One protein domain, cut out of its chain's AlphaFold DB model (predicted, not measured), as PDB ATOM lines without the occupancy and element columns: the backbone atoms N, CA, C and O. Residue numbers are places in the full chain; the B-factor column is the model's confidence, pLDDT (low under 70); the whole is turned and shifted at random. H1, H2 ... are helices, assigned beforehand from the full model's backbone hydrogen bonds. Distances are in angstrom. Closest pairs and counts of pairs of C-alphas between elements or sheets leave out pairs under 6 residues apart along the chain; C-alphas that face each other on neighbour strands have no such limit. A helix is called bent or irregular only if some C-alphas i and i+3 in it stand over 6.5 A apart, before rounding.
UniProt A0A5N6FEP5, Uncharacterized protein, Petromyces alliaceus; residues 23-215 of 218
ATOM      1  N   ALA A  23     189.112 210.845 183.421       54.81
ATOM      2  CA  ALA A  23     190.556 211.065 183.306       54.81
ATOM      3  C   ALA A  23     191.288 210.819 184.641       54.81
ATOM      4  O   ALA A  23     192.386 210.261 184.659       54.81
ATOM      5  N   LYS A  24     190.671 211.194 185.770       56.94
ATOM      6  CA  LYS A  24     191.206 210.955 187.119       56.94
ATOM      7  C   LYS A  24     191.282 209.461 187.446       56.94
ATOM      8  O   LYS A  24     192.283 209.025 188.012       56.94
ATOM      9  N   ASP A  25     190.294 208.684 187.009       63.09
ATOM     10  CA  ASP A  25     190.253 207.228 187.179       63.09
ATOM     11  C   ASP A  25     191.322 206.501 186.343       63.09
ATOM     12  O   ASP A  25     191.810 205.450 186.754       63.09
ATOM     13  N   MET A  26     191.759 207.071 185.211       64.25
ATOM     14  CA  MET A  26     192.835 206.496 184.385       64.25
ATOM     15  C   MET A  26     194.243 206.742 184.947       64.25
ATOM     16  O   MET A  26     195.132 205.913 184.762       64.25
ATOM     17  N   ILE A  27     194.464 207.871 185.629       72.69
ATOM     18  CA  ILE A  27     195.789 208.251 186.153       72.69
ATOM     19  C   ILE A  27     196.003 207.707 187.575       72.69
ATOM     20  O   ILE A  27     197.133 207.373 187.946       72.69
ATOM     21  N   ALA A  28     194.934 207.578 188.369       80.06
ATOM     22  CA  ALA A  28     195.009 207.139 189.763       80.06
ATOM     23  C   ALA A  28     195.772 205.810 189.967       80.06
ATOM     24  O   ALA A  28     196.657 205.786 190.826       80.06
ATOM     25  N   PRO A  29     195.565 204.754 189.154       81.12
ATOM     26  CA  PRO A  29     196.324 203.512 189.288       81.12
ATOM     27  C   PRO A  29     197.829 203.692 189.025       81.12
ATOM     28  O   PRO A  29     198.665 203.031 189.643       81.12
ATOM     29  N   GLY A  30     198.205 204.597 188.112       82.06
ATOM     30  CA  GLY A  30     199.609 204.900 187.813       82.06
ATOM     31  C   GLY A  30     200.288 205.662 188.951       82.06
ATOM     32  O   GLY A  30     201.454 205.405 189.266       82.06
ATOM     33  N   ILE A  31     199.550 206.569 189.601       86.81
ATOM     34  CA  ILE A  31     200.006 207.285 190.801       86.81
ATOM     35  C   ILE A  31     200.193 206.303 191.957       86.81
ATOM     36  O   ILE A  31     201.228 206.341 192.625       86.81
ATOM     37  N   GLU A  32     199.228 205.411 192.176       87.56
ATOM     38  CA  GLU A  32     199.312 204.377 193.208       87.56
ATOM     39  C   GLU A  32     200.537 203.480 192.992       87.56
ATOM     40  O   GLU A  32     201.356 203.336 193.901       87.56
ATOM     41  N   ASN A  33     200.734 202.968 191.770       86.62
ATOM     42  CA  ASN A  33     201.894 202.147 191.417       86.62
ATOM     43  C   ASN A  33     203.224 202.845 191.749       86.62
ATOM     44  O   ASN A  33     204.066 202.284 192.452       86.62
ATOM     45  N   ARG A  34     203.411 204.089 191.291       87.62
ATOM     46  CA  ARG A  34     204.642 204.849 191.566       87.62
ATOM     47  C   ARG A  34     204.836 205.137 193.043       87.62
ATOM     48  O   ARG A  34     205.965 205.085 193.523       87.62
ATOM     49  N   THR A  35     203.749 205.418 193.753       91.94
ATOM     50  CA  THR A  35     203.782 205.653 195.198       91.94
ATOM     51  C   THR A  35     204.248 204.394 195.925       91.94
ATOM     52  O   THR A  35     205.151 204.477 196.752       91.94
ATOM     53  N   MET A  36     203.726 203.219 195.563       90.69
ATOM     54  CA  MET A  36     204.155 201.941 196.137       90.69
ATOM     55  C   MET A  36     205.649 201.671 195.898       90.69
ATOM     56  O   MET A  36     206.360 201.298 196.831       90.69
ATOM     57  N   TRP A  37     206.162 201.921 194.689       91.56
ATOM     58  CA  TRP A  37     207.593 201.753 194.399       91.56
ATOM     59  C   TRP A  37     208.484 202.802 195.071       91.56
ATOM     60  O   TRP A  37     209.590 202.476 195.500       91.56
ATOM     61  N   ALA A  38     208.012 204.040 195.225       92.12
ATOM     62  CA  ALA A  38     208.715 205.053 196.007       92.12
ATOM     63  C   ALA A  38     208.803 204.648 197.487       92.12
ATOM     64  O   ALA A  38     209.880 204.721 198.078       92.12
ATOM     65  N   CYS A  39     207.705 204.156 198.069       92.38
ATOM     66  CA  CYS A  39     207.682 203.621 199.431       92.38
ATOM     67  C   CYS A  39     208.641 202.439 199.596       92.38
ATOM     68  O   CYS A  39     209.386 202.407 200.571       92.38
ATOM     69  N   PHE A  40     208.682 201.515 198.630       91.44
ATOM     70  CA  PHE A  40     209.659 200.424 198.612       91.44
ATOM     71  C   PHE A  40     211.101 200.950 198.657       91.44
ATOM     72  O   PHE A  40     211.891 200.526 199.498       91.44
ATOM     73  N   ILE A  41     211.449 201.895 197.775       90.38
ATOM     74  CA  ILE A  41     212.800 202.472 197.714       90.38
ATOM     75  C   ILE A  41     213.159 203.139 199.050       90.38
ATOM     76  O   ILE A  41     214.232 202.878 199.596       90.38
ATOM     77  N   MET A  42     212.252 203.947 199.606       90.25
ATOM     78  CA  MET A  42     212.465 204.627 200.886       90.25
ATOM     79  C   MET A  42     212.641 203.647 202.050       90.25
ATOM     80  O   MET A  42     213.563 203.821 202.844       90.25
ATOM     81  N   ASP A  43     211.814 202.601 202.131       89.31
ATOM     82  CA  ASP A  43     211.937 201.548 203.148       89.31
ATOM     83  C   ASP A  43     213.334 200.916 203.088       89.31
ATOM     84  O   ASP A  43     214.034 200.846 204.096       89.31
ATOM     85  N   ARG A  44     213.836 200.595 201.886       85.19
ATOM     86  CA  ARG A  44     215.200 200.062 201.727       85.19
ATOM     87  C   ARG A  44     216.291 201.050 202.119       85.19
ATOM     88  O   ARG A  44     217.274 200.637 202.736       85.19
ATOM     89  N   MET A  45     216.138 202.331 201.798       82.75
ATOM     90  CA  MET A  45     217.104 203.359 202.188       82.75
ATOM     91  C   MET A  45     217.178 203.529 203.712       82.75
ATOM     92  O   MET A  45     218.273 203.678 204.246       82.75
ATOM     93  N   ILE A  46     216.043 203.453 204.413       82.75
ATOM     94  CA  ILE A  46     215.964 203.659 205.869       82.75
ATOM     95  C   ILE A  46     216.346 202.390 206.645       82.75
ATOM     96  O   ILE A  46     217.051 202.473 207.653       82.75
ATOM     97  N   SER A  47     215.941 201.204 206.180       74.88
ATOM     98  CA  SER A  47     216.312 199.930 206.818       74.88
ATOM     99  C   SER A  47     217.816 199.641 206.739       74.88
ATOM    100  O   SER A  47     218.330 198.819 207.498       74.88
ATOM    101  N   SER A  48     218.544 200.328 205.856       62.66
ATOM    102  CA  SER A  48     219.996 200.209 205.689       62.66
ATOM    103  C   SER A  48     220.756 200.821 206.867       62.66
ATOM    104  O   SER A  48     221.315 201.908 206.775       62.66
ATOM    105  N   GLY A  49     220.763 200.119 207.997       58.34
ATOM    106  CA  GLY A  49     221.464 200.543 209.213       58.34
ATOM    107  C   GLY A  49     220.793 200.123 210.519       58.34
ATOM    108  O   GLY A  49     221.389 200.285 211.580       58.34
ATOM    109  N   THR A  50     219.587 199.552 210.463       62.22
ATOM    110  CA  THR A  50     218.892 199.024 211.645       62.22
ATOM    111  C   THR A  50     218.643 197.527 211.478       62.22
ATOM    112  O   THR A  50     218.502 197.045 210.361       62.22
ATOM    113  N   TYR A  51     218.568 196.776 212.580       63.12
ATOM    114  CA  TYR A  51     218.231 195.340 212.550       63.12
ATOM    115  C   TYR A  51     216.743 195.089 212.218       63.12
ATOM    116  O   TYR A  51     216.262 193.960 212.273       63.12
ATOM    117  N   ASN A  52     215.984 196.143 211.903       68.06
ATOM    118  CA  ASN A  52     214.564 196.025 211.632       68.06
ATOM    119  C   ASN A  52     214.353 195.451 210.228       68.06
ATOM    120  O   ASN A  52     214.889 196.000 209.259       68.06
ATOM    121  N   PRO A  53     213.562 194.373 210.092       73.38
ATOM    122  CA  PRO A  53     213.196 193.877 208.781       73.38
ATOM    123  C   PRO A  53     212.437 194.970 208.004       73.38
ATOM    124  O   PRO A  53     211.657 195.713 208.606       73.38
ATOM    125  N   PRO A  54     212.660 195.075 206.682       79.38
ATOM    126  CA  PRO A  54     211.950 196.018 205.816       79.38
ATOM    127  C   PRO A  54     210.438 195.785 205.911       79.38
ATOM    128  O   PRO A  54     209.994 194.633 205.941       79.38
ATOM    129  N   MET A  55     209.646 196.856 205.937       84.00
ATOM    130  CA  MET A  55     208.183 196.748 205.953       84.00
ATOM    131  C   MET A  55     207.622 196.303 204.599       84.00
ATOM    132  O   MET A  55     206.576 195.654 204.552       84.00
ATOM    133  N   LEU A  56     208.305 196.644 203.504       85.81
ATOM    134  CA  LEU A  56     207.875 196.367 202.135       85.81
ATOM    135  C   LEU A  56     208.963 195.592 201.374       85.81
ATOM    136  O   LEU A  56     209.571 196.119 200.442       85.81
ATOM    137  N   PRO A  57     209.259 194.328 201.728       85.50
ATOM    138  CA  PRO A  57     210.118 193.502 200.893       85.50
ATOM    139  C   PRO A  57     209.425 193.188 199.559       85.50
ATOM    140  O   PRO A  57     208.207 193.278 199.417       85.50
ATOM    141  N   LEU A  58     210.209 192.763 198.567       84.62
ATOM    142  CA  LEU A  58     209.702 192.450 197.226       84.62
ATOM    143  C   LEU A  58     208.617 191.365 197.233       84.62
ATOM    144  O   LEU A  58     207.671 191.440 196.456       84.62
ATOM    145  N   SER A  59     208.708 190.412 198.161       85.19
ATOM    146  CA  SER A  59     207.680 189.392 198.380       85.19
ATOM    147  C   SER A  59     206.335 189.977 198.826       85.19
ATOM    148  O   SER A  59     205.293 189.467 198.426       85.19
ATOM    149  N   GLU A  60     206.324 191.048 199.626       87.25
ATOM    150  CA  GLU A  60     205.078 191.732 199.997       87.25
ATOM    151  C   GLU A  60     204.515 192.534 198.821       87.25
ATOM    152  O   GLU A  60     203.309 192.509 198.588       87.25
ATOM    153  N   MET A  61     205.374 193.164 198.012       85.12
ATOM    154  CA  MET A  61     204.944 193.857 196.787       85.12
ATOM    155  C   MET A  61     204.243 192.898 195.810       85.12
ATOM    156  O   MET A  61     203.222 193.246 195.213       85.12
ATOM    157  N   GLU A  62     204.751 191.669 195.689       84.19
ATOM    158  CA  GLU A  62     204.148 190.605 194.882       84.19
ATOM    159  C   GLU A  62     202.797 190.137 195.449       84.19
ATOM    160  O   GLU A  62     201.820 190.035 194.705       84.19
ATOM    161  N   LYS A  63     202.694 189.933 196.771       83.75
ATOM    162  CA  LYS A  63     201.424 189.579 197.441       83.75
ATOM    163  C   LYS A  63     200.351 190.650 197.267       83.75
ATOM    164  O   LYS A  63     199.183 190.319 197.055       83.75
ATOM    165  N   LEU A  64     200.749 191.920 197.327       83.06
ATOM    166  CA  LEU A  64     199.885 193.073 197.074       83.06
ATOM    167  C   LEU A  64     199.532 193.239 195.587       83.06
ATOM    168  O   LEU A  64     198.734 194.110 195.251       83.06
ATOM    169  N   LYS A  65     200.087 192.398 194.701       82.69
ATOM    170  CA  LYS A  65     199.884 192.435 193.246       82.69
ATOM    171  C   LYS A  65     200.234 193.797 192.642       82.69
ATOM    172  O   LYS A  65     199.603 194.232 191.677       82.69
ATOM    173  N   VAL A  66     201.247 194.467 193.198       82.62
ATOM    174  CA  VAL A  66     201.735 195.736 192.655       82.62
ATOM    175  C   VAL A  66     202.348 195.457 191.284       82.62
ATOM    176  O   VAL A  66     203.262 194.642 191.142       82.62
ATOM    177  N   SER A  67     201.821 196.119 190.254       83.44
ATOM    178  CA  SER A  67     202.345 196.006 188.895       83.44
ATOM    179  C   SER A  67     203.770 196.558 188.806       83.44
ATOM    180  O   SER A  67     204.285 197.191 189.727       83.44
ATOM    181  N   ARG A  68     204.452 196.321 187.684       84.56
ATOM    182  CA  ARG A  68     205.832 196.793 187.522       84.56
ATOM    183  C   ARG A  68     205.962 198.309 187.633       84.56
ATOM    184  O   ARG A  68     204.979 198.990 187.335       84.56
ATOM    185  N   PRO A  69     207.141 198.848 187.993       87.12
ATOM    186  CA  PRO A  69     207.368 200.272 187.875       87.12
ATOM    187  C   PRO A  69     207.130 200.725 186.437       87.12
ATOM    188  O   PRO A  69     207.644 200.137 185.482       87.12
ATOM    189  N   LEU A  70     206.318 201.764 186.297       85.31
ATOM    190  CA  LEU A  70     206.060 202.397 185.012       85.31
ATOM    191  C   LEU A  70     207.215 203.336 184.658       85.31
ATOM    192  O   LEU A  70     207.640 204.146 185.493       85.31
ATOM    193  N   SER A  71     207.665 203.292 183.404       88.06
ATOM    194  CA  SER A  71     208.584 204.307 182.876       88.06
ATOM    195  C   SER A  71     207.953 205.706 182.910       88.06
ATOM    196  O   SER A  71     206.737 205.866 183.072       88.06
ATOM    197  N   THR A  72     208.762 206.758 182.754       88.19
ATOM    198  CA  THR A  72     208.258 208.137 182.650       88.19
ATOM    199  C   THR A  72     207.257 208.307 181.523       88.19
ATOM    200  O   THR A  72     206.236 208.960 181.722       88.19
ATOM    201  N   VAL A  73     207.509 207.672 180.383       86.56
ATOM    202  CA  VAL A  73     206.623 207.744 179.219       86.56
ATOM    203  C   VAL A  73     205.300 207.033 179.508       86.56
ATOM    204  O   VAL A  73     204.239 207.620 179.317       86.56
ATOM    205  N   GLU A  74     205.345 205.812 180.045       85.56
ATOM    206  CA  GLU A  74     204.136 205.033 180.361       85.56
ATOM    207  C   GLU A  74     203.260 205.700 181.417       85.56
ATOM    208  O   GLU A  74     202.039 205.631 181.349       85.56
ATOM    209  N   PHE A  75     203.870 206.371 182.390       86.19
ATOM    210  CA  PHE A  75     203.110 207.131 183.371       86.19
ATOM    211  C   PHE A  75     202.506 208.409 182.787       86.19
ATOM    212  O   PHE A  75     201.360 208.726 183.089       86.19
ATOM    213  N   ALA A  76     203.263 209.148 181.969       85.25
ATOM    214  CA  ALA A  76     202.818 210.433 181.433       85.25
ATOM    215  C   ALA A  76     201.684 210.282 180.412       85.25
ATOM    216  O   ALA A  76     200.744 211.074 180.415       85.25
ATOM    217  N   PHE A  77     201.770 209.268 179.549       82.19
ATOM    218  CA  PHE A  77     200.793 209.035 178.482       82.19
ATOM    219  C   PHE A  77     199.767 207.947 178.822       82.19
ATOM    220  O   PHE A  77     198.815 207.745 178.071       82.19
ATOM    221  N   GLY A  78     199.938 207.273 179.962       71.94
ATOM    222  CA  GLY A  78     199.168 206.097 180.340       71.94
ATOM    223  C   GLY A  78     199.632 204.841 179.599       71.94
ATOM    224  O   GLY A  78     200.122 204.879 178.470       71.94
ATOM    225  N   THR A  79     199.465 203.687 180.239       66.75
ATOM    226  CA  THR A  79     199.691 202.385 179.601       66.75
ATOM    227  C   THR A  79     198.377 201.879 179.014       66.75
ATOM    228  O   THR A  79     197.341 201.951 179.677       66.75
ATOM    229  N   SER A  80     198.396 201.301 177.808       56.81
ATOM    230  CA  SER A  80     197.222 200.602 177.277       56.81
ATOM    231  C   SER A  80     196.780 199.523 178.273       56.81
ATOM    232  O   SER A  80     197.614 198.767 178.771       56.81
ATOM    233  N   ALA A  81     195.482 199.430 178.575       48.41
ATOM    234  CA  ALA A  81     194.940 198.490 179.567       48.41
ATOM    235  C   ALA A  81     195.387 197.022 179.340       48.41
ATOM    236  O   ALA A  81     195.500 196.251 180.288       48.41
ATOM    237  N   SER A  82     195.752 196.654 178.106       43.75
ATOM    238  CA  SER A  82     196.337 195.349 177.763       43.75
ATOM    239  C   SER A  82     197.694 195.055 178.426       43.75
ATOM    240  O   SER A  82     197.994 193.896 178.699       43.75
ATOM    241  N   LEU A  83     198.505 196.074 178.734       47.50
ATOM    242  CA  LEU A  83     199.804 195.928 179.409       47.50
ATOM    243  C   LEU A  83     199.665 195.794 180.932       47.50
ATOM    244  O   LEU A  83     200.539 195.213 181.574       47.50
ATOM    245  N   TRP A  84     198.555 196.271 181.502       48.31
ATOM    246  CA  TRP A  84     198.218 196.057 182.913       48.31
ATOM    247  C   TRP A  84     197.793 194.603 183.156       48.31
ATOM    248  O   TRP A  84     198.149 194.015 184.175       48.31
ATOM    249  N   SER A  85     197.092 194.005 182.185       38.38
ATOM    250  CA  SER A  85     196.611 192.615 182.229       38.38
ATOM    251  C   SER A  85     197.611 191.574 181.696       38.38
ATOM    252  O   SER A  85     197.490 190.391 182.003       38.38
ATOM    253  N   GLY A  86     198.636 191.983 180.939       37.00
ATOM    254  CA  GLY A  86     199.684 191.082 180.430       37.00
ATOM    255  C   GLY A  86     200.643 190.539 181.500       37.00
ATOM    256  O   GLY A  86     201.376 189.590 181.242       37.00
ATOM    257  N   ALA A  87     200.621 191.100 182.712       40.72
ATOM    258  CA  ALA A  87     201.362 190.597 183.870       40.72
ATOM    259  C   ALA A  87     200.497 189.735 184.814       40.72
ATOM    260  O   ALA A  87     200.953 189.366 185.892       40.72
ATOM    261  N   THR A  88     199.254 189.403 184.445       35.00
ATOM    262  CA  THR A  88     198.325 188.627 185.294       35.00
ATOM    263  C   THR A  88     198.480 187.102 185.142       35.00
ATOM    264  O   THR A  88     197.609 186.345 185.554       35.00
ATOM    265  N   GLY A  89     199.588 186.610 184.579       34.75
ATOM    266  CA  GLY A  89     199.771 185.167 184.360       34.75
ATOM    267  C   GLY A  89     201.208 184.665 184.269       34.75
ATOM    268  O   GLY A  89     201.414 183.501 183.944       34.75
ATOM    269  N   GLN A  90     202.204 185.500 184.558       34.44
ATOM    270  CA  GLN A  90     203.588 185.051 184.650       34.44
ATOM    271  C   GLN A  90     204.042 185.195 186.099       34.44
ATOM    272  O   GLN A  90     204.409 186.280 186.539       34.44
ATOM    273  N   ASN A  91     204.005 184.069 186.820       36.34
ATOM    274  CA  ASN A  91     204.810 183.796 188.016       36.34
ATOM    275  C   ASN A  91     206.304 183.859 187.639       36.34
ATOM    276  O   ASN A  91     207.013 182.860 187.692       36.34
ATOM    277  N   ILE A  92     206.776 185.010 187.173       39.78
ATOM    278  CA  ILE A  92     208.198 185.273 187.026       39.78
ATOM    279  C   ILE A  92     208.528 186.152 188.212       39.78
ATOM    280  O   ILE A  92     208.179 187.334 188.249       39.78
ATOM    281  N   THR A  93     209.146 185.536 189.213       43.75
ATOM    282  CA  THR A  93     209.723 186.262 190.338       43.75
ATOM    283  C   THR A  93     210.566 187.419 189.791       43.75
ATOM    284  O   THR A  93     211.331 187.251 188.846       43.75
ATOM    285  N   TRP A  94     210.417 188.616 190.361       49.53
ATOM    286  CA  TRP A  94     211.219 189.801 190.033       49.53
ATOM    287  C   TRP A  94     212.721 189.561 189.750       49.53
ATOM    288  O   TRP A  94     213.221 190.194 188.820       49.53
ATOM    289  N   PRO A  95     213.445 188.656 190.452       39.94
ATOM    290  CA  PRO A  95     214.828 188.292 190.108       39.94
ATOM    291  C   PRO A  95     215.042 187.729 188.691       39.94
ATOM    292  O   PRO A  95     216.167 187.763 188.195       39.94
ATOM    293  N   GLU A  96     214.003 187.223 188.035       41.53
ATOM    294  CA  GLU A  96     214.058 186.616 186.700       41.53
ATOM    295  C   GLU A  96     213.445 187.514 185.613       41.53
ATOM    296  O   GLU A  96     213.488 187.188 184.423       41.53
ATOM    297  N   ARG A  97     212.950 188.703 185.985       52.53
ATOM    298  CA  ARG A  97     212.542 189.721 185.018       52.53
ATOM    299  C   ARG A  97     213.783 190.338 184.375       52.53
ATOM    300  O   ARG A  97     214.257 191.397 184.777       52.53
ATOM    301  N   GLN A  98     214.319 189.650 183.374       49.22
ATOM    302  CA  GLN A  98     215.323 190.219 182.489       49.22
ATOM    303  C   GLN A  98     214.684 191.391 181.737       49.22
ATOM    304  O   GLN A  98     213.604 191.217 181.162       49.22
ATOM    305  N   PRO A  99     215.298 192.584 181.748       52.22
ATOM    306  CA  PRO A  99     214.771 193.699 180.988       52.22
ATOM    307  C   PRO A  99     214.766 193.319 179.504       52.22
ATOM    308  O   PRO A  99     215.724 192.746 178.987       52.22
ATOM    309  N   SER A 100     213.677 193.628 178.799       54.44
ATOM    310  CA  SER A 100     213.504 193.315 177.371       54.44
ATOM    311  C   SER A 100     214.378 194.179 176.442       54.44
ATOM    312  O   SER A 100     214.108 194.279 175.248       54.44
ATOM    313  N   GLY A 101     215.406 194.829 176.987       68.19
ATOM    314  CA  GLY A 101     216.298 195.759 176.315       68.19
ATOM    315  C   GLY A 101     217.165 196.527 177.313       68.19
ATOM    316  O   GLY A 101     217.131 196.282 178.517       68.19
ATOM    317  N   LEU A 102     217.950 197.461 176.791       79.56
ATOM    318  CA  LEU A 102     218.820 198.337 177.568       79.56
ATOM    319  C   LEU A 102     217.977 199.365 178.340       79.56
ATOM    320  O   LEU A 102     217.233 200.122 177.718       79.56
ATOM    321  N   LEU A 103     218.089 199.399 179.670       83.94
ATOM    322  CA  LEU A 103     217.295 200.307 180.502       83.94
ATOM    323  C   LEU A 103     217.852 201.730 180.451       83.94
ATOM    324  O   LEU A 103     219.035 201.947 180.722       83.94
ATOM    325  N   ASP A 104     217.006 202.707 180.139       89.12
ATOM    326  CA  ASP A 104     217.394 204.119 180.112       89.12
ATOM    327  C   ASP A 104     216.896 204.899 181.343       89.12
ATOM    328  O   ASP A 104     216.266 204.367 182.258       89.12
ATOM    329  N   ILE A 105     217.202 206.198 181.382       90.88
ATOM    330  CA  ILE A 105     216.842 207.059 182.513       90.88
ATOM    331  C   ILE A 105     215.322 207.182 182.723       90.88
ATOM    332  O   ILE A 105     214.881 207.439 183.842       90.88
ATOM    333  N   THR A 106     214.503 206.961 181.690       89.94
ATOM    334  CA  THR A 106     213.037 206.996 181.807       89.94
ATOM    335  C   THR A 106     212.498 205.797 182.587       89.94
ATOM    336  O   THR A 106     211.403 205.869 183.142       89.94
ATOM    337  N   GLN A 107     213.275 204.718 182.687       91.00
ATOM    338  CA  GLN A 107     212.974 203.515 183.466       91.00
ATOM    339  C   GLN A 107     213.674 203.530 184.835       91.00
ATOM    340  O   GLN A 107     213.902 202.480 185.438       91.00
ATOM    341  N   CYS A 108     214.010 204.712 185.370       90.38
ATOM    342  CA  CYS A 108     214.799 204.833 186.596       90.38
ATOM    343  C   CYS A 108     214.221 204.076 187.799       90.38
ATOM    344  O   CYS A 108     214.991 203.483 188.544       90.38
ATOM    345  N   TYR A 109     212.898 204.027 187.982       89.31
ATOM    346  CA  TYR A 109     212.297 203.251 189.070       89.31
ATOM    347  C   TYR A 109     212.572 201.749 188.936       89.31
ATOM    348  O   TYR A 109     212.834 201.095 189.937       89.31
ATOM    349  N   GLU A 110     212.560 201.200 187.723       89.38
ATOM    350  CA  GLU A 110     212.869 199.786 187.482       89.38
ATOM    351  C   GLU A 110     214.343 199.483 187.792       89.38
ATOM    352  O   GLU A 110     214.664 198.506 188.478       89.38
ATOM    353  N   ILE A 111     215.236 200.388 187.382       91.75
ATOM    354  CA  ILE A 111     216.667 200.312 187.696       91.75
ATOM    355  C   ILE A 111     216.897 200.412 189.213       91.75
ATOM    356  O   ILE A 111     217.661 199.627 189.773       91.75
ATOM    357  N   LEU A 112     216.232 201.351 189.890       92.12
ATOM    358  CA  LEU A 112     216.386 201.569 191.329       92.12
ATOM    359  C   LEU A 112     215.820 200.406 192.141       92.12
ATOM    360  O   LEU A 112     216.506 199.920 193.031       92.12
ATOM    361  N   VAL A 113     214.616 199.920 191.832       90.25
ATOM    362  CA  VAL A 113     213.993 198.794 192.548       90.25
ATOM    363  C   VAL A 113     214.877 197.550 192.484       90.25
ATOM    364  O   VAL A 113     215.163 196.951 193.521       90.25
ATOM    365  N   SER A 114     215.370 197.198 191.294       89.12
ATOM    366  CA  SER A 114     216.286 196.062 191.125       89.12
ATOM    367  C   SER A 114     217.630 196.285 191.832       89.12
ATOM    368  O   SER A 114     218.133 195.379 192.497       89.12
ATOM    369  N   GLY A 115     218.184 197.500 191.777       90.00
ATOM    370  CA  GLY A 115     219.416 197.850 192.489       90.00
ATOM    371  C   GLY A 115     219.271 197.770 194.014       90.00
ATOM    372  O   GLY A 115     220.146 197.233 194.696       90.00
ATOM    373  N   PHE A 116     218.147 198.243 194.557       89.31
ATOM    374  CA  PHE A 116     217.848 198.184 195.987       89.31
ATOM    375  C   PHE A 116     217.527 196.768 196.478       89.31
ATOM    376  O   PHE A 116     217.774 196.470 197.647       89.31
ATOM    377  N   ASP A 117     217.040 195.874 195.616       86.56
ATOM    378  CA  ASP A 117     216.922 194.457 195.966       86.56
ATOM    379  C   ASP A 117     218.292 193.792 196.125       86.56
ATOM    380  O   ASP A 117     218.558 193.148 197.139       86.56
ATOM    381  N   ILE A 118     219.208 194.028 195.179       88.19
ATOM    382  CA  ILE A 118     220.602 193.564 195.293       88.19
ATOM    383  C   ILE A 118     221.215 194.105 196.585       88.19
ATOM    384  O   ILE A 118     221.836 193.366 197.350       88.19
ATOM    385  N   TRP A 119     221.008 195.393 196.856       85.38
ATOM    386  CA  TRP A 119     221.460 196.028 198.087       85.38
ATOM    387  C   TRP A 119     220.884 195.357 199.340       85.38
ATOM    388  O   TRP A 119     221.628 195.083 200.281       85.38
ATOM    389  N   ALA A 120     219.594 195.023 199.350       84.62
ATOM    390  CA  ALA A 120     218.974 194.313 200.461       84.62
ATOM    391  C   ALA A 120     219.628 192.950 200.721       84.62
ATOM    392  O   ALA A 120     219.904 192.631 201.875       84.62
ATOM    393  N   GLN A 121     219.945 192.183 199.674       84.50
ATOM    394  CA  GLN A 121     220.652 190.904 199.814       84.50
ATOM    395  C   GLN A 121     222.032 191.088 200.467       84.50
ATOM    396  O   GLN A 121     222.427 190.309 201.338       84.50
ATOM    397  N   VAL A 122     222.746 192.161 200.103       83.56
ATOM    398  CA  VAL A 122     224.022 192.530 200.737       83.56
ATOM    399  C   VAL A 122     223.826 192.897 202.201       83.56
ATOM    400  O   VAL A 122     224.585 192.428 203.046       83.56
ATOM    401  N   MET A 123     222.830 193.727 202.509       81.88
ATOM    402  CA  MET A 123     222.545 194.134 203.885       81.88
ATOM    403  C   MET A 123     222.180 192.925 204.746       81.88
ATOM    404  O   MET A 123     222.736 192.768 205.828       81.88
ATOM    405  N   THR A 124     221.340 192.014 204.248       82.06
ATOM    406  CA  THR A 124     221.025 190.752 204.928       82.06
ATOM    407  C   THR A 124     222.286 189.941 205.200       82.06
ATOM    408  O   THR A 124     222.459 189.446 206.310       82.06
ATOM    409  N   PHE A 125     223.196 189.828 204.232       80.25
ATOM    410  CA  PHE A 125     224.474 189.161 204.463       80.25
ATOM    411  C   PHE A 125     225.293 189.858 205.561       80.25
ATOM    412  O   PHE A 125     225.778 189.190 206.468       80.25
ATOM    413  N   ILE A 126     225.415 191.187 205.521       80.38
ATOM    414  CA  ILE A 126     226.166 191.965 206.520       80.38
ATOM    415  C   ILE A 126     225.566 191.818 207.925       80.38
ATOM    416  O   ILE A 126     226.322 191.689 208.886       80.38
ATOM    417  N   PHE A 127     224.236 191.821 208.047       78.00
ATOM    418  CA  PHE A 127     223.543 191.670 209.327       78.00
ATOM    419  C   PHE A 127     223.619 190.253 209.893       78.00
ATOM    420  O   PHE A 127     223.650 190.100 211.110       78.00
ATOM    421  N   ASN A 128     223.712 189.226 209.045       78.62
ATOM    422  CA  ASN A 128     223.976 187.848 209.469       78.62
ATOM    423  C   ASN A 128     225.474 187.638 209.737       78.62
ATOM    424  O   ASN A 128     226.108 186.766 209.147       78.62
ATOM    425  N   ASP A 129     226.052 188.518 210.558       74.81
ATOM    426  CA  ASP A 129     227.473 188.631 210.903       74.81
ATOM    427  C   ASP A 129     228.444 188.832 209.728       74.81
ATOM    428  O   ASP A 129     229.629 189.100 209.950       74.81
ATOM    429  N   GLY A 130     227.975 188.780 208.480       77.44
ATOM    430  CA  GLY A 130     228.744 189.005 207.264       77.44
ATOM    431  C   GLY A 130     230.087 188.288 207.300       77.44
ATOM    432  O   GLY A 130     230.176 187.069 207.280       77.44
ATOM    433  N   ARG A 131     231.164 189.070 207.399       71.38
ATOM    434  CA  ARG A 131     232.547 188.567 207.469       71.38
ATOM    435  C   ARG A 131     232.905 187.828 208.766       71.38
ATOM    436  O   ARG A 131     233.905 187.125 208.795       71.38
ATOM    437  N   ARG A 132     232.174 188.076 209.854       72.88
ATOM    438  CA  ARG A 132     232.389 187.466 211.176       72.88
ATOM    439  C   ARG A 132     231.611 186.165 211.336       72.88
ATOM    440  O   ARG A 132     231.833 185.469 212.322       72.88
ATOM    441  N   ALA A 133     230.733 185.840 210.386       79.38
ATOM    442  CA  ALA A 133     230.012 184.584 210.422       79.38
ATOM    443  C   ALA A 133     231.005 183.403 210.352       79.38
ATOM    444  O   ALA A 133     232.008 183.479 209.625       79.38
ATOM    445  N   PRO A 134     230.759 182.313 211.100       75.56
ATOM    446  CA  PRO A 134     231.642 181.151 211.116       75.56
ATOM    447  C   PRO A 134     231.923 180.621 209.704       75.56
ATOM    448  O   PRO A 134     231.006 180.434 208.909       75.56
ATOM    449  N   GLY A 135     233.197 180.382 209.381       74.81
ATOM    450  CA  GLY A 135     233.608 179.825 208.085       74.81
ATOM    451  C   GLY A 135     233.678 180.820 206.917       74.81
ATOM    452  O   GLY A 135     234.103 180.432 205.832       74.81
ATOM    453  N   MET A 136     233.345 182.104 207.098       73.94
ATOM    454  CA  MET A 136     233.392 183.086 205.997       73.94
ATOM    455  C   MET A 136     234.806 183.533 205.590       73.94
ATOM    456  O   MET A 136     234.983 184.044 204.487       73.94
ATOM    457  N   CYS A 137     235.816 183.307 206.437       70.88
ATOM    458  CA  CYS A 137     237.236 183.471 206.088       70.88
ATOM    459  C   CYS A 137     237.871 182.191 205.518       70.88
ATOM    460  O   CYS A 137     239.072 182.182 205.252       70.88
ATOM    461  N   ALA A 138     237.103 181.104 205.371       77.50
ATOM    462  CA  ALA A 138     237.607 179.889 204.750       77.50
ATOM    463  C   ALA A 138     237.890 180.138 203.255       77.50
ATOM    464  O   ALA A 138     237.191 180.954 202.635       77.50
ATOM    465  N   PRO A 139     238.896 179.470 202.658       76.62
ATOM    466  CA  PRO A 139     239.274 179.678 201.261       76.62
ATOM    467  C   PRO A 139     238.085 179.620 200.297       76.62
ATOM    468  O   PRO A 139     237.968 180.476 199.428       76.62
ATOM    469  N   GLU A 140     237.163 178.679 200.496       80.94
ATOM    470  CA  GLU A 140     235.970 178.454 199.676       80.94
ATOM    471  C   GLU A 140     234.934 179.591 199.731       80.94
ATOM    472  O   GLU A 140     234.217 179.826 198.757       80.94
ATOM    473  N   ASN A 141     234.872 180.333 200.839       81.06
ATOM    474  CA  ASN A 141     233.916 181.428 201.035       81.06
ATOM    475  C   ASN A 141     234.515 182.801 200.715       81.06
ATOM    476  O   ASN A 141     233.830 183.823 200.828       81.06
ATOM    477  N   CYS A 142     235.775 182.835 200.276       80.12
ATOM    478  CA  CYS A 142     236.463 184.076 199.978       80.12
ATOM    479  C   CYS A 142     235.792 184.858 198.826       80.12
ATOM    480  O   CYS A 142     235.234 184.274 197.889       80.12
ATOM    481  N   PRO A 143     235.887 186.200 198.830       79.44
ATOM    482  CA  PRO A 143     235.219 187.061 197.853       79.44
ATOM    483  C   PRO A 143     235.534 186.784 196.378       79.44
ATOM    484  O   PRO A 143     234.703 187.065 195.515       79.44
ATOM    485  N   TRP A 144     236.731 186.276 196.079       79.00
ATOM    486  CA  TRP A 144     237.183 185.964 194.718       79.00
ATOM    487  C   TRP A 144     236.821 184.550 194.260       79.00
ATOM    488  O   TRP A 144     236.955 184.262 193.073       79.00
ATOM    489  N   VAL A 145     236.372 183.671 195.162       84.38
ATOM    490  CA  VAL A 145     235.997 182.305 194.792       84.38
ATOM    491  C   VAL A 145     234.639 182.315 194.091       84.38
ATOM    492  O   VAL A 145     233.661 182.818 194.659       84.38
ATOM    493  N   PRO A 146     234.545 181.766 192.864       85.50
ATOM    494  CA  PRO A 146     233.277 181.650 192.160       85.50
ATOM    495  C   PRO A 146     232.260 180.865 192.988       85.50
ATOM    496  O   PRO A 146     232.543 179.774 193.471       85.50
ATOM    497  N   GLY A 147     231.066 181.427 193.154       83.31
ATOM    498  CA  GLY A 147     229.999 180.793 193.925       83.31
ATOM    499  C   GLY A 147     230.012 181.124 195.417       83.31
ATOM    500  O   GLY A 147     229.040 180.791 196.088       83.31
ATOM    501  N   SER A 148     231.012 181.835 195.944       85.00
ATOM    502  CA  SER A 148     230.891 182.433 197.278       85.00
ATOM    503  C   SER A 148     229.698 183.408 197.344       85.00
ATOM    504  O   SER A 148     229.313 183.994 196.322       85.00
ATOM    505  N   PRO A 149     229.083 183.621 198.524       82.25
ATOM    506  CA  PRO A 149     227.987 184.580 198.673       82.25
ATOM    507  C   PRO A 149     228.335 185.957 198.097       82.25
ATOM    508  O   PRO A 149     227.530 186.566 197.398       82.25
ATOM    509  N   TRP A 150     229.575 186.404 198.308       81.31
ATOM    510  CA  TRP A 150     230.034 187.685 197.799       81.31
ATOM    511  C   TRP A 150     230.184 187.725 196.280       81.31
ATOM    512  O   TRP A 150     229.720 188.681 195.652       81.31
ATOM    513  N   SER A 151     230.819 186.709 195.683       85.38
ATOM    514  CA  SER A 151     231.034 186.672 194.234       85.38
ATOM    515  C   SER A 151     229.708 186.607 193.478       85.38
ATOM    516  O   SER A 151     229.559 187.287 192.463       85.38
ATOM    517  N   ARG A 152     228.703 185.896 194.015       86.88
ATOM    518  CA  ARG A 152     227.340 185.876 193.459       86.88
ATOM    519  C   ARG A 152     226.713 187.264 193.442       86.88
ATOM    520  O   ARG A 152     226.291 187.723 192.382       86.88
ATOM    521  N   THR A 153     226.697 187.958 194.578       85.06
ATOM    522  CA  THR A 153     226.081 189.289 194.656       85.06
ATOM    523  C   THR A 153     226.873 190.338 193.869       85.06
ATOM    524  O   THR A 153     226.291 191.266 193.313       85.06
ATOM    525  N   LYS A 154     228.203 190.200 193.768       86.38
ATOM    526  CA  LYS A 154     229.027 191.036 192.881       86.38
ATOM    527  C   LYS A 154     228.662 190.813 191.408       86.38
ATOM    528  O   LYS A 154     228.376 191.778 190.711       86.38
ATOM    529  N   ALA A 155     228.588 189.561 190.965       88.19
ATOM    530  CA  ALA A 155     228.205 189.231 189.595       88.19
ATOM    531  C   ALA A 155     226.767 189.680 189.270       88.19
ATOM    532  O   ALA A 155     226.461 190.021 188.130       88.19
ATOM    533  N   GLN A 156     225.863 189.680 190.252       89.12
ATOM    534  CA  GLN A 156     224.514 190.222 190.085       89.12
ATOM    535  C   GLN A 156     224.536 191.742 189.877       89.12
ATOM    536  O   GLN A 156     223.875 192.228 188.963       89.12
ATOM    537  N   LEU A 157     225.334 192.481 190.658       89.62
ATOM    538  CA  LEU A 157     225.515 193.924 190.468       89.62
ATOM    539  C   LEU A 157     226.117 194.251 189.095       89.62
ATOM    540  O   LEU A 157     225.651 195.169 188.430       89.62
ATOM    541  N   GLU A 158     227.141 193.512 188.667       90.19
ATOM    542  CA  GLU A 158     227.782 193.725 187.363       90.19
ATOM    543  C   GLU A 158     226.794 193.489 186.213       90.19
ATOM    544  O   GLU A 158     226.723 194.303 185.294       90.19
ATOM    545  N   ARG A 159     225.960 192.441 186.299       90.75
ATOM    546  CA  ARG A 159     224.871 192.213 185.333       90.75
ATOM    547  C   ARG A 159     223.823 193.321 185.367       90.75
ATOM    548  O   ARG A 159     223.423 193.803 184.313       90.75
ATOM    549  N   TRP A 160     223.407 193.747 186.560       90.94
ATOM    550  CA  TRP A 160     222.476 194.865 186.725       90.94
ATOM    551  C   TRP A 160     223.024 196.157 186.117       90.94
ATOM    552  O   TRP A 160     222.279 196.907 185.490       90.94
ATOM    553  N   ARG A 161     224.332 196.401 186.255       91.81
ATOM    554  CA  ARG A 161     224.987 197.555 185.646       91.81
ATOM    555  C   ARG A 161     225.033 197.435 184.127       91.81
ATOM    556  O   ARG A 161     224.666 198.390 183.461       91.81
ATOM    557  N   ALA A 162     225.410 196.270 183.599       90.56
ATOM    558  CA  ALA A 162     225.484 196.013 182.160       90.56
ATOM    559  C   ALA A 162     224.121 196.083 181.443       90.56
ATOM    560  O   ALA A 162     224.080 196.316 180.239       90.56
ATOM    561  N   GLY A 163     223.011 195.901 182.166       88.56
ATOM    562  CA  GLY A 163     221.653 196.056 181.631       88.56
ATOM    563  C   GLY A 163     221.201 197.510 181.428       88.56
ATOM    564  O   GLY A 163     220.081 197.735 180.972       88.56
ATOM    565  N   GLN A 164     222.029 198.499 181.773       91.75
ATOM    566  CA  GLN A 164     221.710 199.929 181.701       91.75
ATOM    567  C   GLN A 164     222.351 200.589 180.481       91.75
ATOM    568  O   GLN A 164     223.442 200.219 180.058       91.75
ATOM    569  N   HIS A 165     221.710 201.631 179.956       91.81
ATOM    570  CA  HIS A 165     222.247 202.395 178.839       91.81
ATOM    571  C   HIS A 165     223.533 203.120 179.234       91.81
ATOM    572  O   HIS A 165     223.580 203.767 180.274       91.81
ATOM    573  N   ASP A 166     224.527 203.129 178.341       90.38
ATOM    574  CA  ASP A 166     225.813 203.829 178.501       90.38
ATOM    575  C   ASP A 166     225.706 205.286 178.989       90.38
ATOM    576  O   ASP A 166     226.617 205.792 179.642       90.38
ATOM    577  N   ARG A 167     224.586 205.976 178.714       91.81
ATOM    578  CA  ARG A 167     224.318 207.343 179.192       91.81
ATOM    579  C   ARG A 167     224.190 207.427 180.715       91.81
ATOM    580  O   ARG A 167     224.414 208.488 181.285       91.81
ATOM    581  N   LEU A 168     223.874 206.317 181.376       92.12
ATOM    582  CA  LEU A 168     223.727 206.203 182.826       92.12
ATOM    583  C   LEU A 168     225.064 205.990 183.552       92.12
ATOM    584  O   LEU A 168     225.088 205.910 184.785       92.12
ATOM    585  N   TYR A 169     226.175 205.900 182.816       92.94
ATOM    586  CA  TYR A 169     227.490 205.659 183.394       92.94
ATOM    587  C   TYR A 169     228.202 206.959 183.757       92.94
ATOM    588  O   TYR A 169     228.576 207.750 182.890       92.94
ATOM    589  N   TYR A 170     228.423 207.158 185.056       91.31
ATOM    590  CA  TYR A 170     229.396 208.110 185.580       91.31
ATOM    591  C   TYR A 170     230.812 207.491 185.548       91.31
ATOM    592  O   TYR A 170     230.924 206.275 185.705       91.31
ATOM    593  N   PRO A 171     231.898 208.267 185.353       91.81
ATOM    594  CA  PRO A 171     231.947 209.688 185.000       91.81
ATOM    595  C   PRO A 171     231.814 209.967 183.494       91.81
ATOM    596  O   PRO A 171     231.897 211.126 183.096       91.81
ATOM    597  N   SER A 172     231.604 208.943 182.657       91.50
ATOM    598  CA  SER A 172     231.479 209.096 181.197       91.50
ATOM    599  C   SER A 172     230.408 210.113 180.793       91.50
ATOM    600  O   SER A 172     230.567 210.816 179.799       91.50
ATOM    601  N   ASN A 173     229.339 210.226 181.587       91.00
ATOM    602  CA  ASN A 173     228.311 211.250 181.454       91.00
ATOM    603  C   ASN A 173     228.238 212.092 182.731       91.00
ATOM    604  O   ASN A 173     228.236 211.570 183.848       91.00
ATOM    605  N   SER A 174     228.135 213.410 182.558       90.44
ATOM    606  CA  SER A 174     228.044 214.346 183.678       90.44
ATOM    607  C   SER A 174     226.669 214.299 184.349       90.44
ATOM    608  O   SER A 174     225.627 214.252 183.685       90.44
ATOM    609  N   VAL A 175     226.669 214.415 185.680       91.75
ATOM    610  CA  VAL A 175     225.455 214.614 186.489       91.75
ATOM    611  C   VAL A 175     224.708 215.875 186.036       91.75
ATOM    612  O   VAL A 175     223.481 215.879 186.001       91.75
ATOM    613  N   ALA A 176     225.429 216.923 185.614       91.75
ATOM    614  CA  ALA A 176     224.834 218.187 185.180       91.75
ATOM    615  C   ALA A 176     223.894 218.011 183.976       91.75
ATOM    616  O   ALA A 176     222.824 218.610 183.946       91.75
ATOM    617  N   ILE A 177     224.240 217.131 183.028       91.75
ATOM    618  CA  ILE A 177     223.388 216.825 181.868       91.75
ATOM    619  C   ILE A 177     222.055 216.240 182.354       91.75
ATOM    620  O   ILE A 177     220.985 216.704 181.970       91.75
ATOM    621  N   HIS A 178     222.105 215.281 183.276       91.94
ATOM    622  CA  HIS A 178     220.904 214.655 183.821       91.94
ATOM    623  C   HIS A 178     220.091 215.608 184.708       91.94
ATOM    624  O   HIS A 178     218.865 215.530 184.700       91.94
ATOM    625  N   MET A 179     220.737 216.549 185.406       92.06
ATOM    626  CA  MET A 179     220.053 217.636 186.121       92.06
ATOM    627  C   MET A 179     219.249 218.521 185.163       92.06
ATOM    628  O   MET A 179     218.084 218.790 185.441       92.06
ATOM    629  N   THR A 180     219.817 218.913 184.013       92.44
ATOM    630  CA  THR A 180     219.079 219.718 183.016       92.44
ATOM    631  C   THR A 180     217.869 218.988 182.428       92.44
ATOM    632  O   THR A 180     216.883 219.627 182.080       92.44
ATOM    633  N   LEU A 181     217.916 217.653 182.371       89.62
ATOM    634  CA  LEU A 181     216.814 216.806 181.907       89.62
ATOM    635  C   LEU A 181     215.783 216.477 183.005       89.62
ATOM    636  O   LEU A 181     214.817 215.773 182.725       89.62
ATOM    637  N   GLY A 182     215.982 216.940 184.245       90.88
ATOM    638  CA  GLY A 182     215.090 216.645 185.374       90.88
ATOM    639  C   GLY A 182     215.289 215.263 186.014       90.88
ATOM    640  O   GLY A 182     214.483 214.856 186.842       90.88
ATOM    641  N   TYR A 183     216.366 214.550 185.672       92.00
ATOM    642  CA  TYR A 183     216.674 213.200 186.169       92.00
ATOM    643  C   TYR A 183     217.965 213.119 186.996       92.00
ATOM    644  O   TYR A 183     218.505 212.032 187.215       92.00
ATOM    645  N   GLY A 184     218.502 214.255 187.441       92.25
ATOM    646  CA  GLY A 184     219.784 214.289 188.147       92.25
ATOM    647  C   GLY A 184     219.783 213.492 189.453       92.25
ATOM    648  O   GLY A 184     220.761 212.805 189.748       92.25
ATOM    649  N   GLU A 185     218.667 213.497 190.186       91.75
ATOM    650  CA  GLU A 185     218.492 212.687 191.396       91.75
ATOM    651  C   GLU A 185     218.553 211.185 191.080       91.75
ATOM    652  O   GLU A 185     219.378 210.462 191.641       91.75
ATOM    653  N   SER A 186     217.749 210.719 190.118       92.12
ATOM    654  CA  SER A 186     217.742 209.316 189.695       92.12
ATOM    655  C   SER A 186     219.116 208.858 189.204       92.12
ATOM    656  O   SER A 186     219.594 207.801 189.612       92.12
ATOM    657  N   PHE A 187     219.784 209.667 188.376       94.56
ATOM    658  CA  PHE A 187     221.135 209.370 187.897       94.56
ATOM    659  C   PHE A 187     222.128 209.240 189.058       94.56
ATOM    660  O   PHE A 187     222.943 208.316 189.078       94.56
ATOM    661  N   THR A 188     222.042 210.136 190.042       93.44
ATOM    662  CA  THR A 188     222.918 210.115 191.217       93.44
ATOM    663  C   THR A 188     222.706 208.844 192.034       93.44
ATOM    664  O   THR A 188     223.682 208.158 192.329       93.44
ATOM    665  N   TYR A 189     221.458 208.465 192.330       91.94
ATOM    666  CA  TYR A 189     221.172 207.245 193.091       91.94
ATOM    667  C   TYR A 189     221.634 205.972 192.383       91.94
ATOM    668  O   TYR A 189     222.251 205.118 193.019       91.94
ATOM    669  N   ILE A 190     221.387 205.851 191.074       93.44
ATOM    670  CA  ILE A 190     221.818 204.683 190.289       93.44
ATOM    671  C   ILE A 190     223.340 204.512 190.388       93.44
ATOM    672  O   ILE A 190     223.837 203.418 190.661       93.44
ATOM    673  N   ASN A 191     224.093 205.599 190.209       93.88
ATOM    674  CA  ASN A 191     225.550 205.548 190.279       93.88
ATOM    675  C   ASN A 191     226.050 205.328 191.715       93.88
ATOM    676  O   ASN A 191     226.977 204.545 191.922       93.88
ATOM    677  N   LEU A 192     225.413 205.941 192.713       90.88
ATOM    678  CA  LEU A 192     225.760 205.752 194.119       90.88
ATOM    679  C   LEU A 192     225.605 204.285 194.548       90.88
ATOM    680  O   LEU A 192     226.517 203.734 195.162       90.88
ATOM    681  N   LEU A 193     224.500 203.634 194.166       89.50
ATOM    682  CA  LEU A 193     224.268 202.210 194.440       89.50
ATOM    683  C   LEU A 193     225.377 201.322 193.862       89.50
ATOM    684  O   LEU A 193     225.842 200.395 194.528       89.50
ATOM    685  N   TYR A 194     225.840 201.625 192.647       90.94
ATOM    686  CA  TYR A 194     226.927 200.885 192.008       90.94
ATOM    687  C   TYR A 194     228.272 201.055 192.738       90.94
ATOM    688  O   TYR A 194     228.981 200.074 192.999       90.94
ATOM    689  N   TYR A 195     228.635 202.292 193.091       87.00
ATOM    690  CA  TYR A 195     229.942 202.586 193.686       87.00
ATOM    691  C   TYR A 195     230.047 202.189 195.160       87.00
ATOM    692  O   TYR A 195     231.028 201.544 195.528       87.00
ATOM    693  N   LEU A 196     229.019 202.447 195.980       80.31
ATOM    694  CA  LEU A 196     228.990 201.994 197.383       80.31
ATOM    695  C   LEU A 196     229.229 200.480 197.492       80.31
ATOM    696  O   LEU A 196     229.911 199.972 198.389       80.31
ATOM    697  N   ARG A 197     228.684 199.734 196.534       70.06
ATOM    698  CA  ARG A 197     228.849 198.288 196.457       70.06
ATOM    699  C   ARG A 197     230.248 197.869 195.986       70.06
ATOM    700  O   ARG A 197     230.779 196.862 196.455       70.06
ATOM    701  N   SER A 198     230.856 198.633 195.088       69.75
ATOM    702  CA  SER A 198     232.219 198.374 194.614       69.75
ATOM    703  C   SER A 198     233.252 198.583 195.732       69.75
ATOM    704  O   SER A 198     234.113 197.724 195.943       69.75
ATOM    705  N   ASP A 199     233.101 199.636 196.538       61.91
ATOM    706  CA  ASP A 199     234.017 199.952 197.648       61.91
ATOM    707  C   ASP A 199     233.927 198.951 198.808       61.91
ATOM    708  O   ASP A 199     234.940 198.539 199.392       61.91
ATOM    709  N   THR A 200     232.715 198.477 199.116       60.47
ATOM    710  CA  THR A 200     232.537 197.393 200.096       60.47
ATOM    711  C   THR A 200     233.208 196.094 199.637       60.47
ATOM    712  O   THR A 200     233.722 195.350 200.476       60.47
ATOM    713  N   SER A 201     233.308 195.848 198.323       59.44
ATOM    714  CA  SER A 201     234.030 194.688 197.774       59.44
ATOM    715  C   SER A 201     235.526 194.784 197.975       59.44
ATOM    716  O   SER A 201     236.146 193.781 198.329       59.44
ATOM    717  N   LEU A 202     236.104 195.965 197.781       58.69
ATOM    718  CA  LEU A 202     237.530 196.182 197.993       58.69
ATOM    719  C   LEU A 202     237.906 195.980 199.468       58.69
ATOM    720  O   LEU A 202     238.873 195.285 199.784       58.69
ATOM    721  N   SER A 203     237.082 196.510 200.373       64.75
ATOM    722  CA  SER A 203     237.276 196.370 201.821       64.75
ATOM    723  C   SER A 203     237.256 194.908 202.283       64.75
ATOM    724  O   SER A 203     238.052 194.506 203.136       64.75
ATOM    725  N   GLN A 204     236.375 194.084 201.710       64.94
ATOM    726  CA  GLN A 204     236.320 192.655 202.031       64.94
ATOM    727  C   GLN A 204     237.496 191.865 201.465       64.94
ATOM    728  O   GLN A 204     238.011 190.974 202.143       64.94
ATOM    729  N   TRP A 205     237.942 192.222 200.262       61.69
ATOM    730  CA  TRP A 205     239.104 191.619 199.617       61.69
ATOM    731  C   TRP A 205     240.355 191.764 200.491       61.69
ATOM    732  O   TRP A 205     240.961 190.765 200.872       61.69
ATOM    733  N   ILE A 206     240.661 192.994 200.922       64.81
ATOM    734  CA  ILE A 206     241.818 193.305 201.781       64.81
ATOM    735  C   ILE A 206     241.782 192.496 203.087       64.81
ATOM    736  O   ILE A 206     242.815 192.027 203.570       64.81
ATOM    737  N   CYS A 207     240.596 192.322 203.671       64.62
ATOM    738  CA  CYS A 207     240.426 191.625 204.942       64.62
ATOM    739  C   CYS A 207     240.672 190.111 204.822       64.62
ATOM    740  O   CYS A 207     241.402 189.554 205.643       64.62
ATOM    741  N   CYS A 208     240.108 189.450 203.802       66.06
ATOM    742  CA  CYS A 208     240.315 188.010 203.591       66.06
ATOM    743  C   CYS A 208     241.776 187.693 203.254       66.06
ATOM    744  O   CYS A 208     242.335 186.748 203.807       66.06
ATOM    745  N   THR A 209     242.433 188.513 202.427       64.31
ATOM    746  CA  THR A 209     243.858 188.323 202.109       64.31
ATOM    747  C   THR A 209     244.741 188.443 203.354       64.31
ATOM    748  O   THR A 209     245.647 187.636 203.542       64.31
ATOM    749  N   ARG A 210     244.463 189.401 204.254       65.06
ATOM    750  CA  ARG A 210     245.193 189.520 205.530       65.06
ATOM    751  C   ARG A 210     244.990 188.310 206.440       65.06
ATOM    752  O   ARG A 210     245.948 187.884 207.070       65.06
ATOM    753  N   HIS A 211     243.774 187.771 206.513       65.31
ATOM    754  CA  HIS A 211     243.485 186.633 207.384       65.31
ATOM    755  C   HIS A 211     244.114 185.335 206.865       65.31
ATOM    756  O   HIS A 211     244.670 184.585 207.661       65.31
ATOM    757  N   LEU A 212     244.079 185.082 205.552       63.62
ATOM    758  CA  LEU A 212     244.725 183.906 204.956       63.62
ATOM    759  C   LEU A 212     246.250 183.952 205.098       63.62
ATOM    760  O   LEU A 212     246.857 182.943 205.431       63.62
ATOM    761  N   ASN A 213     246.859 185.128 204.934       63.44
ATOM    762  CA  ASN A 213     248.306 185.298 205.104       63.44
ATOM    763  C   ASN A 213     248.765 185.258 206.575       63.44
ATOM    764  O   ASN A 213     249.962 185.168 206.832       63.44
ATOM    765  N   ALA A 214     247.841 185.366 207.537       61.91
ATOM    766  CA  ALA A 214     248.131 185.298 208.968       61.91
ATOM    767  C   ALA A 214     247.976 183.884 209.556       61.91
ATOM    768  O   ALA A 214     248.371 183.668 210.701       61.91
ATOM    769  N   VAL A 215     247.413 182.929 208.806       55.25
ATOM    770  CA  VAL A 215     247.388 181.516 209.203       55.25
ATOM    771  C   VAL A 215     248.759 180.918 208.868       55.25
ATOM    772  O   VAL A 215     249.116 180.876 207.690       55.25
TER     773      VAL A 215
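What this domain is: This is residues 23 to 215 of the 218 residues of an uncharacterized protein of Petromyces alliaceus (UniProt A0A5N6FEP5). Long helices are gathered round H5 in the middle, with H1 along one side of it and H6 and H8 along others, while H1 and H8 reach to opposite ends of the long axis. The short helices H2, H3, H4 and H7 and three long loops lie around this core. The 193 printed residues have eight named helices, H1 to H8 in chain order, and no named strand; the class is all helix. The whole is compact, with a radius of gyration of the C-alphas of 18.8 A, but elongated, spanning 69 by 38 by 29 A.

How they stand to each other: H1, residues 23 to 47, touches the hub H5, residues 105 to 127, with residues 37 to 44 alone; the closest C-alphas, of Ile 41 and Val 113, are 6.5 A apart, at a shallow tilt of 31 degrees, the same way. H2, residues 58 to 63, touches no helix but is near H1. H3, residues 72 to 77, only just touches H5, with 3 pairs of C-alphas within 8 A, the closest Thr 72 and Thr 106 at 5.0 A. H4, residues 81 to 85, touches no helix. H5 and H6, residues 149 to 162, form a helical hairpin at a shallow tilt of 8 degrees, closest at the C-alphas of Ile 118 and Leu 157, 6.9 A. H7, residues 175 to 180, and H8, residues 184 to 214, form another, closest at His 178 and Gly 184, with C-alphas 4.5 A apart. H8 touches H5 with residues 186 to 197 alone, closest at the C-alphas of Cys 108 and Ser 186, 6.2 A. H5, H6 and H8 make an up and down bundle, each helix running against the one before it. H1 and H8 are apart. Every O i to N i+4 pair is within hydrogen-bond range in H2, H3, H4, H6 and H7, against 19 of 21 in H1, 17 of 19 in H5 and 26 of 27 in H8.

Where its parts are: H1 begins at C-alpha 23, (190.556, 211.065, 183.306), and is 36.6 A long; it is only just irregular, with C-alphas 26 and 29 6.7 A apart. H5, 31.6 A, is irregular, with C-alphas 106 and 109 8.2 A apart, and has a kink of 32 degrees near residue 112. H6 is 20.2 A long. H8, 45.6 A, ends at C-alpha 214, (248.131, 185.298, 208.968).

The domain as a whole: The C-alphas farthest apart, of Ala 23 and Val 215, are 69.1 A apart. The printed part has no cut. The long links are H4 to H5, H5 to H6 and H6 to H7. The mean pLDDT of the printed part is 77.9, and residues 23 to 26, 48 to 52, 79 to 101 and 198 to 215 are under 70.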